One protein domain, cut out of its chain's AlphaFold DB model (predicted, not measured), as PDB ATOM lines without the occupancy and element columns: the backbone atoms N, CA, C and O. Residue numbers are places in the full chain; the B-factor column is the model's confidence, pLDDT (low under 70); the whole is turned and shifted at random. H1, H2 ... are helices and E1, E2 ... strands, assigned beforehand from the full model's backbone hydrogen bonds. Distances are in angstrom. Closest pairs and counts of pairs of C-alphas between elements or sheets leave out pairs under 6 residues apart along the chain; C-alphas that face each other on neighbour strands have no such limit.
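This is residues 243 to 360 of the 366 residues of an uncharacterized protein of Candidatus Gottesmanbacteria bacterium RIFCSPHIGHO2_02_FULL_39_14 (UniProt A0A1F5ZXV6). A strongly twisted sheet of six strands forms a wall with both helices over one face: H2 crosses E5 and E1, while H1 runs along E3 towards the sheet's E2 edge. The 118 printed residues hold, in order, E1 H1 E2 E3 E4 E5 H2 E6; the sheet, E2 E3 E4 E5 E1 E6, is antiparallel throughout. The class is mixed, helices and strands, in two layers, helices on one face of a sheet. The whole is compact, with a radius of gyration of the C-alphas of 13.6 A and spans of 35 by 31 by 26 A.

E1, residues 243 to 250, begins at C-alpha 243 (350.577, 197.646, 234.087) and is 22.3 A long. H1 is residues 256 to 265, E2 281 to 287, E3 292 to 298 and E4 309 to 311. E5, residues 315 to 323, spans 24.6 A, and H2, residues 328 to 341, 20.2 A. E6, residues 354 to 359, ends at C-alpha 359 (354.851, 193.570, 232.519).

E2 to E5 form a meander, each strand the antiparallel neighbour of the one before, with N 283 and O 296 at 3.0 A, N 295 and O 311 at 2.9 A, and N 310 and O 317 at 2.9 A. E1 has E5 as neighbour, N 245 to O 320 2.8 A, and E6, N 246 to O 357 2.9 A. E5, H2 and E6 form a split strand-helix-strand unit, with E1 between its two strands and a right-handed crossover. H2 is on the sheet at a height of 9.0 A, across the strands; the closest C-alphas of H2 and E5 are those of Tyr 331 and Lys 320, 6.9 A. H1, on the same face at 9.8 A, runs along E3, at 4 degrees on the local plane; their closest C-alphas, those of Leu 256 and Gly 294, are 6.9 A apart. H1 and H2 are apart. In both helices every O i to N i+4 pair is within hydrogen-bond range.

The C-alphas farthest apart, those of Glu 275 and Asp 351, are 39.0 A from each other. The printed part has no cut; the links H1 to E2 and H2 to E6 are long. The pLDDT is under 70 at residues 243, 273 to 278, 301 to 307, 323 to 326 and 358 to 360.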
ATOM      1  N   THR A 243     350.005 198.498 235.135       68.94
ATOM      2  CA  THR A 243     350.577 197.646 234.087       68.94
ATOM      3  C   THR A 243     351.426 198.485 233.146       68.94
ATOM      4  O   THR A 243     350.932 199.436 232.537       68.94
ATOM      5  N   LEU A 244     352.684 198.075 232.955       75.38
ATOM      6  CA  LEU A 244     353.565 198.673 231.961       75.38
ATOM      7  C   LEU A 244     353.422 197.947 230.622       75.38
ATOM      8  O   LEU A 244     353.783 196.776 230.468       75.38
ATOM      9  N   TYR A 245     352.943 198.683 229.632       82.19
ATOM     10  CA  TYR A 245     352.872 198.273 228.242       82.19
ATOM     11  C   TYR A 245     354.033 198.821 227.443       82.19
ATOM     12  O   TYR A 245     354.362 199.998 227.542       82.19
ATOM     13  N   GLU A 246     354.580 197.990 226.567       84.62
ATOM     14  CA  GLU A 246     355.457 198.404 225.481       84.62
ATOM     15  C   GLU A 246     355.009 197.689 224.207       84.62
ATOM     16  O   GLU A 246     354.797 196.469 224.183       84.62
ATOM     17  N   GLY A 247     354.870 198.446 223.131       88.50
ATOM     18  CA  GLY A 247     354.445 197.901 221.859       88.50
ATOM     19  C   GLY A 247     354.575 198.909 220.737       88.50
ATOM     20  O   GLY A 247     355.015 200.046 220.929       88.50
ATOM     21  N   PHE A 248     354.175 198.464 219.553       92.38
ATOM     22  CA  PHE A 248     354.087 199.322 218.390       92.38
ATOM     23  C   PHE A 248     352.847 199.045 217.561       92.38
ATOM     24  O   PHE A 248     352.259 197.964 217.603       92.38
ATOM     25  N   VAL A 249     352.482 200.038 216.767       95.31
ATOM     26  CA  VAL A 249     351.466 199.920 215.729       95.31
ATOM     27  C   VAL A 249     351.973 200.603 214.473       95.31
ATOM     28  O   VAL A 249     352.615 201.654 214.546       95.31
ATOM     29  N   MET A 250     351.727 199.996 213.317       96.38
ATOM     30  CA  MET A 250     352.111 200.592 212.046       96.38
ATOM     31  C   MET A 250     351.218 201.795 211.743       96.38
ATOM     32  O   MET A 250     350.055 201.866 212.150       96.38
ATOM     33  N   ILE A 251     351.775 202.747 211.007       97.00
ATOM     34  CA  ILE A 251     351.054 203.894 210.465       97.00
ATOM     35  C   ILE A 251     351.162 203.898 208.947       97.00
ATOM     36  O   ILE A 251     352.094 203.330 208.375       97.00
ATOM     37  N   ASN A 252     350.246 204.609 208.292       96.31
ATOM     38  CA  ASN A 252     350.446 204.956 206.892       96.31
ATOM     39  C   ASN A 252     351.770 205.727 206.757       96.31
ATOM     40  O   ASN A 252     351.924 206.740 207.451       96.31
ATOM     41  N   PRO A 253     352.704 205.274 205.895       94.69
ATOM     42  CA  PRO A 253     354.047 205.826 205.860       94.69
ATOM     43  C   PRO A 253     354.070 207.347 205.706       94.69
ATOM     44  O   PRO A 253     353.368 207.916 204.864       94.69
ATOM     45  N   LEU A 254     354.899 208.005 206.512       93.81
ATOM     46  CA  LEU A 254     355.006 209.456 206.582       93.81
ATOM     47  C   LEU A 254     356.468 209.869 206.741       93.81
ATOM     48  O   LEU A 254     357.157 209.415 207.642       93.81
ATOM     49  N   GLN A 255     356.952 210.787 205.906       95.62
ATOM     50  CA  GLN A 255     358.305 211.316 206.088       95.62
ATOM     51  C   GLN A 255     358.412 212.098 207.404       95.62
ATOM     52  O   GLN A 255     357.556 212.935 207.702       95.62
ATOM     53  N   LEU A 256     359.506 211.896 208.147       94.06
ATOM     54  CA  LEU A 256     359.740 212.586 209.421       94.06
ATOM     55  C   LEU A 256     359.702 214.115 209.280       94.06
ATOM     56  O   LEU A 256     359.199 214.791 210.167       94.06
ATOM     57  N   SER A 257     360.159 214.673 208.153       94.06
ATOM     58  CA  SER A 257     360.056 216.111 207.862       94.06
ATOM     59  C   SER A 257     358.606 216.608 207.844       94.06
ATOM     60  O   SER A 257     358.307 217.656 208.407       94.06
ATOM     61  N   VAL A 258     357.692 215.834 207.254       95.69
ATOM     62  CA  VAL A 258     356.260 216.154 207.221       95.69
ATOM     63  C   VAL A 258     355.655 216.044 208.617       95.69
ATOM     64  O   VAL A 258     354.843 216.883 209.000       95.69
ATOM     65  N   LEU A 259     356.064 215.037 209.394       95.19
ATOM     66  CA  LEU A 259     355.647 214.894 210.787       95.19
ATOM     67  C   LEU A 259     356.092 216.095 211.638       95.19
ATOM     68  O   LEU A 259     355.260 216.645 212.360       95.19
ATOM     69  N   LYS A 260     357.347 216.553 211.494       95.31
ATOM     70  CA  LYS A 260     357.855 217.772 212.152       95.31
ATOM     71  C   LYS A 260     356.967 218.975 211.831       95.31
ATOM     72  O   LYS A 260     356.452 219.607 212.746       95.31
ATOM     73  N   SER A 261     356.686 219.222 210.550       94.75
ATOM     74  CA  SER A 261     355.828 220.343 210.144       94.75
ATOM     75  C   SER A 261     354.397 220.246 210.691       94.75
ATOM     76  O   SER A 261     353.796 221.267 211.020       94.75
ATOM     77  N   ARG A 262     353.830 219.035 210.816       95.19
ATOM     78  CA  ARG A 262     352.504 218.832 211.434       95.19
ATOM     79  C   ARG A 262     352.514 219.161 212.927       95.19
ATOM     80  O   ARG A 262     351.577 219.799 213.397       95.19
ATOM     81  N   LEU A 263     353.551 218.739 213.649       93.31
ATOM     82  CA  LEU A 263     353.723 219.010 215.079       93.31
ATOM     83  C   LEU A 263     353.921 220.508 215.346       93.31
ATOM     84  O   LEU A 263     353.231 221.082 216.185       93.31
ATOM     85  N   GLU A 264     354.785 221.172 214.581       92.75
ATOM     86  CA  GLU A 264     354.985 222.625 214.669       92.75
ATOM     87  C   GLU A 264     353.694 223.391 214.344       92.75
ATOM     88  O   GLU A 264     353.318 224.315 215.062       92.75
ATOM     89  N   GLY A 265     352.949 222.955 213.320       91.12
ATOM     90  CA  GLY A 265     351.637 223.515 212.980       91.12
ATOM     91  C   GLY A 265     350.574 223.339 214.074       91.12
ATOM     92  O   GLY A 265     349.576 224.059 214.079       91.12
ATOM     93  N   ARG A 266     350.786 222.414 215.018       88.81
ATOM     94  CA  ARG A 266     349.963 222.217 216.222       88.81
ATOM     95  C   ARG A 266     350.441 223.028 217.425       88.81
ATOM     96  O   ARG A 266     349.809 222.969 218.474       88.81
ATOM     97  N   GLY A 267     351.521 223.791 217.275       88.44
ATOM     98  CA  GLY A 267     352.135 224.543 218.361       88.44
ATOM     99  C   GLY A 267     353.045 223.701 219.253       88.44
ATOM    100  O   GLY A 267     353.409 224.172 220.332       88.44
ATOM    101  N   CYS A 268     353.425 222.485 218.829       89.50
ATOM    102  CA  CYS A 268     354.418 221.707 219.559       89.50
ATOM    103  C   CYS A 268     355.799 222.369 219.465       89.50
ATOM    104  O   CYS A 268     356.189 222.865 218.406       89.50
ATOM    105  N   LEU A 269     356.560 222.337 220.556       88.94
ATOM    106  CA  LEU A 269     357.880 222.952 220.640       88.94
ATOM    107  C   LEU A 269     358.986 221.927 220.367       88.94
ATOM    108  O   LEU A 269     359.019 220.857 220.974       88.94
ATOM    109  N   TYR A 270     359.914 222.273 219.478       89.81
ATOM    110  CA  TYR A 270     361.061 221.435 219.140       89.81
ATOM    111  C   TYR A 270     362.238 221.669 220.099       89.81
ATOM    112  O   TYR A 270     362.631 222.819 220.306       89.81
ATOM    113  N   ASN A 271     362.824 220.596 220.650       80.56
ATOM    114  CA  ASN A 271     364.007 220.628 221.531       80.56
ATOM    115  C   ASN A 271     363.913 221.657 222.676       80.56
ATOM    116  O   ASN A 271     364.886 222.334 223.016       80.56
ATOM    117  N   TYR A 272     362.726 221.805 223.260       73.19
ATOM    118  CA  TYR A 272     362.476 222.808 224.286       73.19
ATOM    119  C   TYR A 272     363.133 222.433 225.625       73.19
ATOM    120  O   TYR A 272     362.909 221.344 226.145       73.19
ATOM    121  N   GLN A 273     363.930 223.350 226.185       65.69
ATOM    122  CA  GLN A 273     364.662 223.192 227.456       65.69
ATOM    123  C   GLN A 273     364.213 224.207 228.534       65.69
ATOM    124  O   GLN A 273     364.974 224.506 229.451       65.69
ATOM    125  N   GLY A 274     363.017 224.796 228.400       63.19
ATOM    126  CA  GLY A 274     362.473 225.790 229.340       63.19
ATOM    127  C   GLY A 274     361.493 225.213 230.373       63.19
ATOM    128  O   GLY A 274     361.315 224.001 230.466       63.19
ATOM    129  N   GLU A 275     360.858 226.090 231.157       60.75
ATOM    130  CA  GLU A 275     359.887 225.715 232.199       60.75
ATOM    131  C   GLU A 275     358.568 225.152 231.635       60.75
ATOM    132  O   GLU A 275     358.264 225.286 230.451       60.75
ATOM    133  N   ILE A 276     357.783 224.510 232.509       59.19
ATOM    134  CA  ILE A 276     356.532 223.792 232.212       59.19
ATOM    135  C   ILE A 276     355.658 224.567 231.210       59.19
ATOM    136  O   ILE A 276     355.221 225.688 231.465       59.19
ATOM    137  N   THR A 277     355.375 223.932 230.072       64.44
ATOM    138  CA  THR A 277     354.478 224.432 229.026       64.44
ATOM    139  C   THR A 277     353.316 223.462 228.851       64.44
ATOM    140  O   THR A 277     353.497 222.252 228.953       64.44
ATOM    141  N   ASN A 278     352.127 223.991 228.554       66.50
ATOM    142  CA  ASN A 278     350.947 223.180 228.231       66.50
ATOM    143  C   ASN A 278     350.944 222.694 226.771       66.50
ATOM    144  O   ASN A 278     350.015 222.005 226.356       66.50
ATOM    145  N   ASN A 279     351.950 223.077 225.979       75.25
ATOM    146  CA  ASN A 279     352.100 222.616 224.607       75.25
ATOM    147  C   ASN A 279     352.873 221.294 224.562       75.25
ATOM    148  O   ASN A 279     353.779 221.056 225.362       75.25
ATOM    149  N   CYS A 280     352.570 220.471 223.561       85.25
ATOM    150  CA  CYS A 280     353.375 219.300 223.235       85.25
ATOM    151  C   CYS A 280     354.841 219.681 222.968       85.25
ATOM    152  O   CYS A 280     355.137 220.744 222.419       85.25
ATOM    153  N   ILE A 281     355.772 218.798 223.319       87.19
ATOM    154  CA  ILE A 281     357.204 218.938 223.019       87.19
ATOM    155  C   ILE A 281     357.631 217.755 222.162       87.19
ATOM    156  O   ILE A 281     357.124 216.650 222.340       87.19
ATOM    157  N   PHE A 282     358.562 217.967 221.236       91.19
ATOM    158  CA  PHE A 282     359.171 216.866 220.502       91.19
ATOM    159  C   PHE A 282     360.661 217.085 220.237       91.19
ATOM    160  O   PHE A 282     361.147 218.219 220.183       91.19
ATOM    161  N   ALA A 283     361.383 215.984 220.062       90.81
ATOM    162  CA  ALA A 283     362.813 215.971 219.782       90.81
ATOM    163  C   ALA A 283     363.173 214.840 218.812       90.81
ATOM    164  O   ALA A 283     362.465 213.835 218.714       90.81
ATOM    165  N   ASP A 284     364.290 215.003 218.101       92.75
ATOM    166  CA  ASP A 284     364.879 213.902 217.337       92.75
ATOM    167  C   ASP A 284     365.304 212.787 218.301       92.75
ATOM    168  O   ASP A 284     366.009 213.030 219.280       92.75
ATOM    169  N   SER A 285     364.868 211.562 218.021       91.31
ATOM    170  CA  SER A 285     365.111 210.401 218.873       91.31
ATOM    171  C   SER A 285     365.234 209.129 218.034       91.31
ATOM    172  O   SER A 285     365.266 209.147 216.797       91.31
ATOM    173  N   LYS A 286     365.364 207.991 218.707       88.62
ATOM    174  CA  LYS A 286     365.559 206.695 218.070       88.62
ATOM    175  C   LYS A 286     364.975 205.584 218.922       88.62
ATOM    176  O   LYS A 286     365.259 205.493 220.113       88.62
ATOM    177  N   ILE A 287     364.259 204.661 218.288       83.81
ATOM    178  CA  ILE A 287     363.894 203.394 218.920       83.81
ATOM    179  C   ILE A 287     365.156 202.528 218.958       83.81
ATOM    180  O   ILE A 287     365.486 201.843 217.989       83.81
ATOM    181  N   VAL A 288     365.885 202.566 220.077       80.88
ATOM    182  CA  VAL A 288     367.188 201.892 220.235       80.88
ATOM    183  C   VAL A 288     367.107 200.405 219.884       80.88
ATOM    184  O   VAL A 288     367.944 199.911 219.133       80.88
ATOM    185  N   LYS A 289     366.061 199.715 220.358       76.06
ATOM    186  CA  LYS A 289     365.845 198.274 220.135       76.06
ATOM    187  C   LYS A 289     365.653 197.905 218.660       76.06
ATOM    188  O   LYS A 289     366.019 196.805 218.267       76.06
ATOM    189  N   LEU A 290     365.078 198.807 217.863       79.38
ATOM    190  CA  LEU A 290     364.784 198.573 216.444       79.38
ATOM    191  C   LEU A 290     365.780 199.256 215.504       79.38
ATOM    192  O   LEU A 290     365.728 199.046 214.299       79.38
ATOM    193  N   ASN A 291     366.700 200.058 216.043       86.31
ATOM    194  CA  ASN A 291     367.626 200.873 215.265       86.31
ATOM    195  C   ASN A 291     366.921 201.861 214.300       86.31
ATOM    196  O   ASN A 291     367.486 202.230 213.274       86.31
ATOM    197  N   GLU A 292     365.713 202.321 214.642       90.19
ATOM    198  CA  GLU A 292     364.881 203.192 213.795       90.19
ATOM    199  C   GLU A 292     364.864 204.633 214.309       90.19
ATOM    200  O   GLU A 292     364.557 204.877 215.477       90.19
ATOM    201  N   ASN A 293     365.178 205.590 213.435       93.56
ATOM    202  CA  ASN A 293     365.100 207.013 213.765       93.56
ATOM    203  C   ASN A 293     363.640 207.470 213.803       93.56
ATOM    204  O   ASN A 293     362.823 207.048 212.981       93.56
ATOM    205  N   GLY A 294     363.327 208.376 214.719       95.00
ATOM    206  CA  GLY A 294     361.987 208.919 214.862       95.00
ATOM    207  C   GLY A 294     361.980 210.234 215.622       95.00
ATOM    208  O   GLY A 294     363.024 210.823 215.897       95.00
ATOM    209  N   LEU A 295     360.780 210.685 215.958       94.19
ATOM    210  CA  LEU A 295     360.566 211.821 216.842       94.19
ATOM    211  C   LEU A 295     359.961 211.306 218.133       94.19
ATOM    212  O   LEU A 295     358.912 210.664 218.096       94.19
ATOM    213  N   GLU A 296     360.618 211.585 219.252       91.62
ATOM    214  CA  GLU A 296     360.006 211.395 220.559       91.62
ATOM    215  C   GLU A 296     359.106 212.586 220.852       91.62
ATOM    216  O   GLU A 296     359.513 213.736 220.679       91.62
ATOM    217  N   ILE A 297     357.870 212.300 221.247       89.88
ATOM    218  CA  ILE A 297     356.823 213.291 221.438       89.88
ATOM    219  C   ILE A 297     356.286 213.161 222.860       89.88
ATOM    220  O   ILE A 297     355.905 212.078 223.300       89.88
ATOM    221  N   PHE A 298     356.228 214.296 223.546       85.75
ATOM    222  CA  PHE A 298     355.640 214.483 224.862       85.75
ATOM    223  C   PHE A 298     354.342 215.275 224.673       85.75
ATOM    224  O   PHE A 298     354.398 216.502 224.535       85.75
ATOM    225  N   PRO A 299     353.171 214.620 224.617       77.81
ATOM    226  CA  PRO A 299     351.913 215.296 224.299       77.81
ATOM    227  C   PRO A 299     351.507 216.352 225.344       77.81
ATOM    228  O   PRO A 299     350.765 217.271 225.005       77.81
ATOM    229  N   HIS A 300     352.035 216.264 226.572       72.94
ATOM    230  CA  HIS A 300     351.673 217.116 227.715       72.94
ATOM    231  C   HIS A 300     352.835 217.948 228.297       72.94
ATOM    232  O   HIS A 300     352.717 218.461 229.407       72.94
ATOM    233  N   GLY A 301     353.956 218.086 227.581       67.00
ATOM    234  CA  GLY A 301     355.128 218.822 228.076       67.00
ATOM    235  C   GLY A 301     356.065 217.990 228.977       67.00
ATOM    236  O   GLY A 301     355.938 216.765 229.035       67.00
ATOM    237  N   PRO A 302     357.061 218.619 229.636       57.88
ATOM    238  CA  PRO A 302     358.105 217.922 230.385       57.88
ATOM    239  C   PRO A 302     357.656 217.601 231.823       57.88
ATOM    240  O   PRO A 302     356.992 218.418 232.455       57.88
ATOM    241  N   GLY A 303     358.072 216.451 232.373       49.16
ATOM    242  CA  GLY A 303     357.941 216.154 233.814       49.16
ATOM    243  C   GLY A 303     357.056 214.967 234.209       49.16
ATOM    244  O   GLY A 303     356.945 214.683 235.398       49.16
ATOM    245  N   PHE A 304     356.484 214.232 233.257       49.06
ATOM    246  CA  PHE A 304     355.757 212.994 233.543       49.06
ATOM    247  C   PHE A 304     356.527 211.808 232.950       49.06
ATOM    248  O   PHE A 304     356.826 211.795 231.756       49.06
ATOM    249  N   GLY A 305     356.889 210.828 233.792       47.81
ATOM    250  CA  GLY A 305     357.389 209.520 233.341       47.81
ATOM    251  C   GLY A 305     356.374 208.799 232.432       47.81
ATOM    252  O   GLY A 305     355.330 209.361 232.138       47.81
ATOM    253  N   PRO A 306     356.639 207.542 232.044       50.72
ATOM    254  CA  PRO A 306     356.337 206.874 230.750       50.72
ATOM    255  C   PRO A 306     355.089 207.347 229.956       50.72
ATOM    256  O   PRO A 306     354.152 206.584 229.728       50.72
ATOM    257  N   VAL A 307     355.081 208.606 229.504       62.72
ATOM    258  CA  VAL A 307     353.965 209.247 228.772       62.72
ATOM    259  C   VAL A 307     354.419 209.777 227.396       62.72
ATOM    260  O   VAL A 307     353.616 210.321 226.640       62.72
ATOM    261  N   SER A 308     355.689 209.579 227.015       76.75
ATOM    262  CA  SER A 308     356.175 209.848 225.655       76.75
ATOM    263  C   SER A 308     355.993 208.647 224.722       76.75
ATOM    264  O   SER A 308     355.918 207.490 225.141       76.75
ATOM    265  N   PHE A 309     355.944 208.918 223.420       88.81
ATOM    266  CA  PHE A 309     356.020 207.894 222.377       88.81
ATOM    267  C   PHE A 309     356.919 208.357 221.238       88.81
ATOM    268  O   PHE A 309     357.103 209.553 221.008       88.81
ATOM    269  N   ILE A 310     357.478 207.393 220.510       92.19
ATOM    270  CA  ILE A 310     358.345 207.645 219.362       92.19
ATOM    271  C   ILE A 310     357.575 207.314 218.090       92.19
ATOM    272  O   ILE A 310     357.116 206.187 217.914       92.19
ATOM    273  N   ILE A 311     357.462 208.279 217.180       95.19
ATOM    274  CA  ILE A 311     356.915 208.048 215.840       95.19
ATOM    275  C   ILE A 311     358.062 208.010 214.832       95.19
ATOM    276  O   ILE A 311     358.850 208.952 214.741       95.19
ATOM    277  N   THR A 312     358.144 206.925 214.066       95.19
ATOM    278  CA  THR A 312     359.075 206.777 212.939       95.19
ATOM    279  C   THR A 312     358.372 207.085 211.615       95.19
ATOM    280  O   THR A 312     357.263 207.617 211.584       95.19
ATOM    281  N   ASP A 313     359.001 206.749 210.493       94.06
ATOM    282  CA  ASP A 313     358.374 206.867 209.179       94.06
ATOM    283  C   ASP A 313     357.189 205.914 208.955       94.06
ATOM    284  O   ASP A 313     356.410 206.116 208.025       94.06
ATOM    285  N   SER A 314     357.055 204.875 209.780       94.31
ATOM    286  CA  SER A 314     356.169 203.740 209.509       94.31
ATOM    287  C   SER A 314     355.492 203.153 210.743       94.31
ATOM    288  O   SER A 314     354.588 202.331 210.589       94.31
ATOM    289  N   LYS A 315     355.856 203.566 211.962       95.44
ATOM    290  CA  LYS A 315     355.182 203.102 213.183       95.44
ATOM    291  C   LYS A 315     355.167 204.128 214.307       95.44
ATOM    292  O   LYS A 315     355.970 205.056 214.344       95.44
ATOM    293  N   ILE A 316     354.268 203.891 215.252       95.06
ATOM    294  CA  ILE A 316     354.283 204.477 216.590       95.06
ATOM    295  C   ILE A 316     354.810 203.405 217.537       95.06
ATOM    296  O   ILE A 316     354.277 202.298 217.560       95.06
ATOM    297  N   TRP A 317     355.828 203.735 218.322       92.38
ATOM    298  CA  TRP A 317     356.295 202.953 219.460       92.38
ATOM    299  C   TRP A 317     355.901 203.670 220.742       92.38
ATOM    300  O   TRP A 317     356.334 204.801 220.968       92.38
ATOM    301  N   ALA A 318     355.091 203.027 221.575       89.12
ATOM    302  CA  ALA A 318     354.563 203.645 222.782       89.12
ATOM    303  C   ALA A 318     354.800 202.756 223.997       89.12
ATOM    304  O   ALA A 318     354.498 201.555 223.978       89.12
ATOM    305  N   GLN A 319     355.298 203.383 225.058       83.50
ATOM    306  CA  GLN A 319     355.318 202.820 226.393       83.50
ATOM    307  C   GLN A 319     354.215 203.495 227.206       83.50
ATOM    308  O   GLN A 319     354.112 204.717 227.175       83.50
ATOM    309  N   LYS A 320     353.374 202.715 227.887       80.44
ATOM    310  CA  LYS A 320     352.262 203.242 228.685       80.44
ATOM    311  C   LYS A 320     352.187 202.545 230.026       80.44
ATOM    312  O   LYS A 320     352.217 201.320 230.083       80.44
ATOM    313  N   ASP A 321     352.065 203.332 231.080       76.06
ATOM    314  CA  ASP A 321     351.790 202.857 232.431       76.06
ATOM    315  C   ASP A 321     350.303 203.085 232.733       76.06
ATOM    316  O   ASP A 321     349.855 204.228 232.814       76.06
ATOM    317  N   LEU A 322     349.533 201.997 232.802       75.81
ATOM    318  CA  LEU A 322     348.070 202.027 232.852       75.81
ATOM    319  C   LEU A 322     347.531 201.391 234.123       75.81
ATOM    320  O   LEU A 322     348.021 200.353 234.565       75.81
ATOM    321  N   ASP A 323     346.448 201.955 234.648       66.75
ATOM    322  CA  ASP A 323     345.775 201.411 235.821       66.75
ATOM    323  C   ASP A 323     345.074 200.068 235.528       66.75
ATOM    324  O   ASP A 323     344.299 199.896 234.572       66.75
ATOM    325  N   GLY A 324     345.274 199.131 236.450       62.28
ATOM    326  CA  GLY A 324     344.669 197.810 236.495       62.28
ATOM    327  C   GLY A 324     345.574 196.693 235.977       62.28
ATOM    328  O   GLY A 324     346.769 196.865 235.747       62.28
ATOM    329  N   THR A 325     344.970 195.517 235.821       57.69
ATOM    330  CA  THR A 325     345.582 194.334 235.207       57.69
ATOM    331  C   THR A 325     345.813 194.535 233.711       57.69
ATOM    332  O   THR A 325     345.167 195.405 233.117       57.69
ATOM    333  N   PRO A 326     346.622 193.675 233.065       68.38
ATOM    334  CA  PRO A 326     346.845 193.788 231.642       68.38
ATOM    335  C   PRO A 326     345.572 193.705 230.773       68.38
ATOM    336  O   PRO A 326     345.078 192.626 230.459       68.38
ATOM    337  N   ASP A 327     345.093 194.857 230.308       78.06
ATOM    338  CA  ASP A 327     344.126 195.051 229.236       78.06
ATOM    339  C   ASP A 327     344.769 195.683 227.978       78.06
ATOM    340  O   ASP A 327     345.103 196.870 227.921       78.06
ATOM    341  N   LYS A 328     344.933 194.869 226.928       84.56
ATOM    342  CA  LYS A 328     345.489 195.313 225.637       84.56
ATOM    343  C   LYS A 328     344.632 196.383 224.959       84.56
ATOM    344  O   LYS A 328     345.182 197.180 224.205       84.56
ATOM    345  N   GLU A 329     343.321 196.408 225.184       87.44
ATOM    346  CA  GLU A 329     342.449 197.413 224.575       87.44
ATOM    347  C   GLU A 329     342.591 198.768 225.266       87.44
ATOM    348  O   GLU A 329     342.638 199.776 224.565       87.44
ATOM    349  N   LYS A 330     342.791 198.810 226.593       84.69
ATOM    350  CA  LYS A 330     343.150 200.059 227.292       84.69
ATOM    351  C   LYS A 330     344.418 200.688 226.725       84.69
ATOM    352  O   LYS A 330     344.431 201.882 226.447       84.69
ATOM    353  N   TYR A 331     345.450 199.881 226.473       87.94
ATOM    354  CA  TYR A 331     346.672 200.358 225.819       87.94
ATOM    355  C   TYR A 331     346.407 200.982 224.451       87.94
ATOM    356  O   TYR A 331     346.877 202.083 224.166       87.94
ATOM    357  N   LYS A 332     345.622 200.306 223.606       92.56
ATOM    358  CA  LYS A 332     345.279 200.846 222.288       92.56
ATOM    359  C   LYS A 332     344.459 202.131 222.396       92.56
ATOM    360  O   LYS A 332     344.674 203.040 221.601       92.56
ATOM    361  N   ILE A 333     343.508 202.203 223.332       89.81
ATOM    362  CA  ILE A 333     342.692 203.401 223.581       89.81
ATOM    363  C   ILE A 333     343.598 204.578 223.934       89.81
ATOM    364  O   ILE A 333     343.529 205.596 223.255       89.81
ATOM    365  N   GLU A 334     344.502 204.400 224.894       88.12
ATOM    366  CA  GLU A 334     345.417 205.450 225.342       88.12
ATOM    367  C   GLU A 334     346.288 205.986 224.190       88.12
ATOM    368  O   GLU A 334     346.362 207.190 223.952       88.12
ATOM    369  N   VAL A 335     346.902 205.094 223.402       90.75
ATOM    370  CA  VAL A 335     347.721 205.497 222.244       90.75
ATOM    371  C   VAL A 335     346.877 206.221 221.187       90.75
ATOM    372  O   VAL A 335     347.335 207.189 220.580       90.75
ATOM    373  N   ARG A 336     345.629 205.798 220.949       92.94
ATOM    374  CA  ARG A 336     344.722 206.507 220.028       92.94
ATOM    375  C   ARG A 336     344.352 207.889 220.555       92.94
ATOM    376  O   ARG A 336     344.272 208.826 219.760       92.94
ATOM    377  N   GLU A 337     344.105 208.018 221.853       89.56
ATOM    378  CA  GLU A 337     343.762 209.291 222.483       89.56
ATOM    379  C   GLU A 337     344.912 210.291 222.388       89.56
ATOM    380  O   GLU A 337     344.674 211.424 221.974       89.56
ATOM    381  N   ASP A 338     346.154 209.865 222.607       87.81
ATOM    382  CA  ASP A 338     347.335 210.699 222.370       87.81
ATOM    383  C   ASP A 338     347.397 211.235 220.935       87.81
ATOM    384  O   ASP A 338     347.539 212.438 220.700       87.81
ATOM    385  N   ILE A 339     347.265 210.342 219.946       91.56
ATOM    386  CA  ILE A 339     347.312 210.723 218.529       91.56
ATOM    387  C   ILE A 339     346.149 211.654 218.180       91.56
ATOM    388  O   ILE A 339     346.334 212.628 217.442       91.56
ATOM    389  N   LYS A 340     344.962 211.406 218.738       90.19
ATOM    390  CA  LYS A 340     343.788 212.269 218.586       90.19
ATOM    391  C   LYS A 340     344.000 213.640 219.225       90.19
ATOM    392  O   LYS A 340     343.600 214.633 218.619       90.19
ATOM    393  N   ASN A 341     344.654 213.719 220.381       85.81
ATOM    394  CA  ASN A 341     344.950 214.966 221.089       85.81
ATOM    395  C   ASN A 341     345.999 215.808 220.353       85.81
ATOM    396  O   ASN A 341     345.870 217.028 220.275       85.81
ATOM    397  N   LEU A 342     346.959 215.162 219.685       87.44
ATOM    398  CA  LEU A 342     347.827 215.824 218.706       87.44
ATOM    399  C   LEU A 342     347.093 216.170 217.402       87.44
ATOM    400  O   LEU A 342     347.615 216.868 216.534       87.44
ATOM    401  N   GLY A 343     345.849 215.718 217.265       88.81
ATOM    402  CA  GLY A 343     344.965 216.054 216.171       88.81
ATOM    403  C   GLY A 343     345.211 215.228 214.919       88.81
ATOM    404  O   GLY A 343     345.222 215.767 213.808       88.81
ATOM    405  N   ASN A 344     345.379 213.921 215.124       91.06
ATOM    406  CA  ASN A 344     345.515 212.890 214.100       91.06
ATOM    407  C   ASN A 344     346.671 213.170 213.132       91.06
ATOM    408  O   ASN A 344     346.532 213.075 211.913       91.06
ATOM    409  N   ILE A 345     347.831 213.534 213.688       91.50
ATOM    410  CA  ILE A 345     349.054 213.837 212.924       91.50
ATOM    411  C   ILE A 345     349.570 212.654 212.098       91.50
ATOM    412  O   ILE A 345     350.345 212.864 211.165       91.50
ATOM    413  N   VAL A 346     349.127 211.437 212.406       94.62
ATOM    414  CA  VAL A 346     349.402 210.191 211.683       94.62
ATOM    415  C   VAL A 346     348.134 209.340 211.627       94.62
ATOM    416  O   VAL A 346     347.223 209.525 212.434       94.62
ATOM    417  N   GLN A 347     348.077 208.402 210.680       95.69
ATOM    418  CA  GLN A 347     346.974 207.449 210.552       95.69
ATOM    419  C   GLN A 347     347.440 206.056 210.979       95.69
ATOM    420  O   GLN A 347     348.325 205.491 210.338       95.69
ATOM    421  N   ILE A 348     346.832 205.522 212.039       96.62
ATOM    422  CA  ILE A 348     347.104 204.187 212.588       96.62
ATOM    423  C   ILE A 348     346.535 203.096 211.668       96.62
ATOM    424  O   ILE A 348     345.411 203.216 211.176       96.62
ATOM    425  N   MET A 349     347.298 202.021 211.464       96.44
ATOM    426  CA  MET A 349     346.859 200.792 210.798       96.44
ATOM    427  C   MET A 349     346.358 199.796 211.854       96.44
ATOM    428  O   MET A 349     347.139 199.104 212.505       96.44
ATOM    429  N   GLU A 350     345.043 199.770 212.068       92.44
ATOM    430  CA  GLU A 350     344.399 199.141 213.234       92.44
ATOM    431  C   GLU A 350     344.588 197.624 213.377       92.44
ATOM    432  O   GLU A 350     344.384 197.076 214.455       92.44
ATOM    433  N   ASP A 351     344.982 196.921 212.325       92.94
ATOM    434  CA  ASP A 351     345.237 195.479 212.325       92.94
ATOM    435  C   ASP A 351     346.706 195.119 212.617       92.94
ATOM    436  O   ASP A 351     347.062 193.943 212.664       92.94
ATOM    437  N   THR A 352     347.563 196.114 212.864       94.06
ATOM    438  CA  THR A 352     349.024 195.932 212.959       94.06
ATOM    439  C   THR A 352     349.606 196.055 214.367       94.06
ATOM    440  O   THR A 352     350.827 196.098 214.525       94.06
ATOM    441  N   TRP A 353     348.765 196.114 215.402       91.31
ATOM    442  CA  TRP A 353     349.228 196.217 216.788       91.31
ATOM    443  C   TRP A 353     350.109 195.028 217.181       91.31
ATOM    444  O   TRP A 353     349.717 193.868 217.040       91.31
ATOM    445  N   GLN A 354     351.275 195.326 217.739       88.88
ATOM    446  CA  GLN A 354     352.231 194.365 218.272       88.88
ATOM    447  C   GLN A 354     352.603 194.761 219.699       88.88
ATOM    448  O   GLN A 354     352.868 195.924 219.992       88.88
ATOM    449  N   PHE A 355     352.644 193.775 220.592       84.38
ATOM    450  CA  PHE A 355     352.968 193.970 222.002       84.38
ATOM    451  C   PHE A 355     354.322 193.329 222.261       84.38
ATOM    452  O   PHE A 355     354.454 192.110 222.173       84.38
ATOM    453  N   THR A 356     355.332 194.145 222.538       76.31
ATOM    454  CA  THR A 356     356.702 193.664 222.758       76.31
ATOM    455  C   THR A 356     356.970 193.373 224.222       76.31
ATOM    456  O   THR A 356     357.834 192.557 224.535       76.31
ATOM    457  N   LYS A 357     356.227 194.026 225.118       71.12
ATOM    458  CA  LYS A 357     356.327 193.829 226.557       71.12
ATOM    459  C   LYS A 357     354.987 194.132 227.218       71.12
ATOM    460  O   LYS A 357     354.372 195.160 226.947       71.12
ATOM    461  N   ILE A 358     354.540 193.229 228.078       63.19
ATOM    462  CA  ILE A 358     353.413 193.449 228.984       63.19
ATOM    463  C   ILE A 358     353.911 192.964 230.336       63.19
ATOM    464  O   ILE A 358     354.027 191.758 230.544       63.19
ATOM    465  N   GLU A 359     354.305 193.893 231.202       62.09
ATOM    466  CA  GLU A 359     354.851 193.570 232.519       62.09
ATOM    467  C   GLU A 359     353.880 193.937 233.633       62.09
ATOM    468  O   GLU A 359     353.282 195.015 233.646       62.09
ATOM    469  N   TYR A 360     353.761 193.002 234.571       53.41
ATOM    470  CA  TYR A 360     352.897 193.058 235.734       53.41
ATOM    471  C   TYR A 360     353.540 192.229 236.866       53.41
ATOM    472  O   TYR A 360     353.889 191.079 236.574       53.41
TER     473      TYR A 360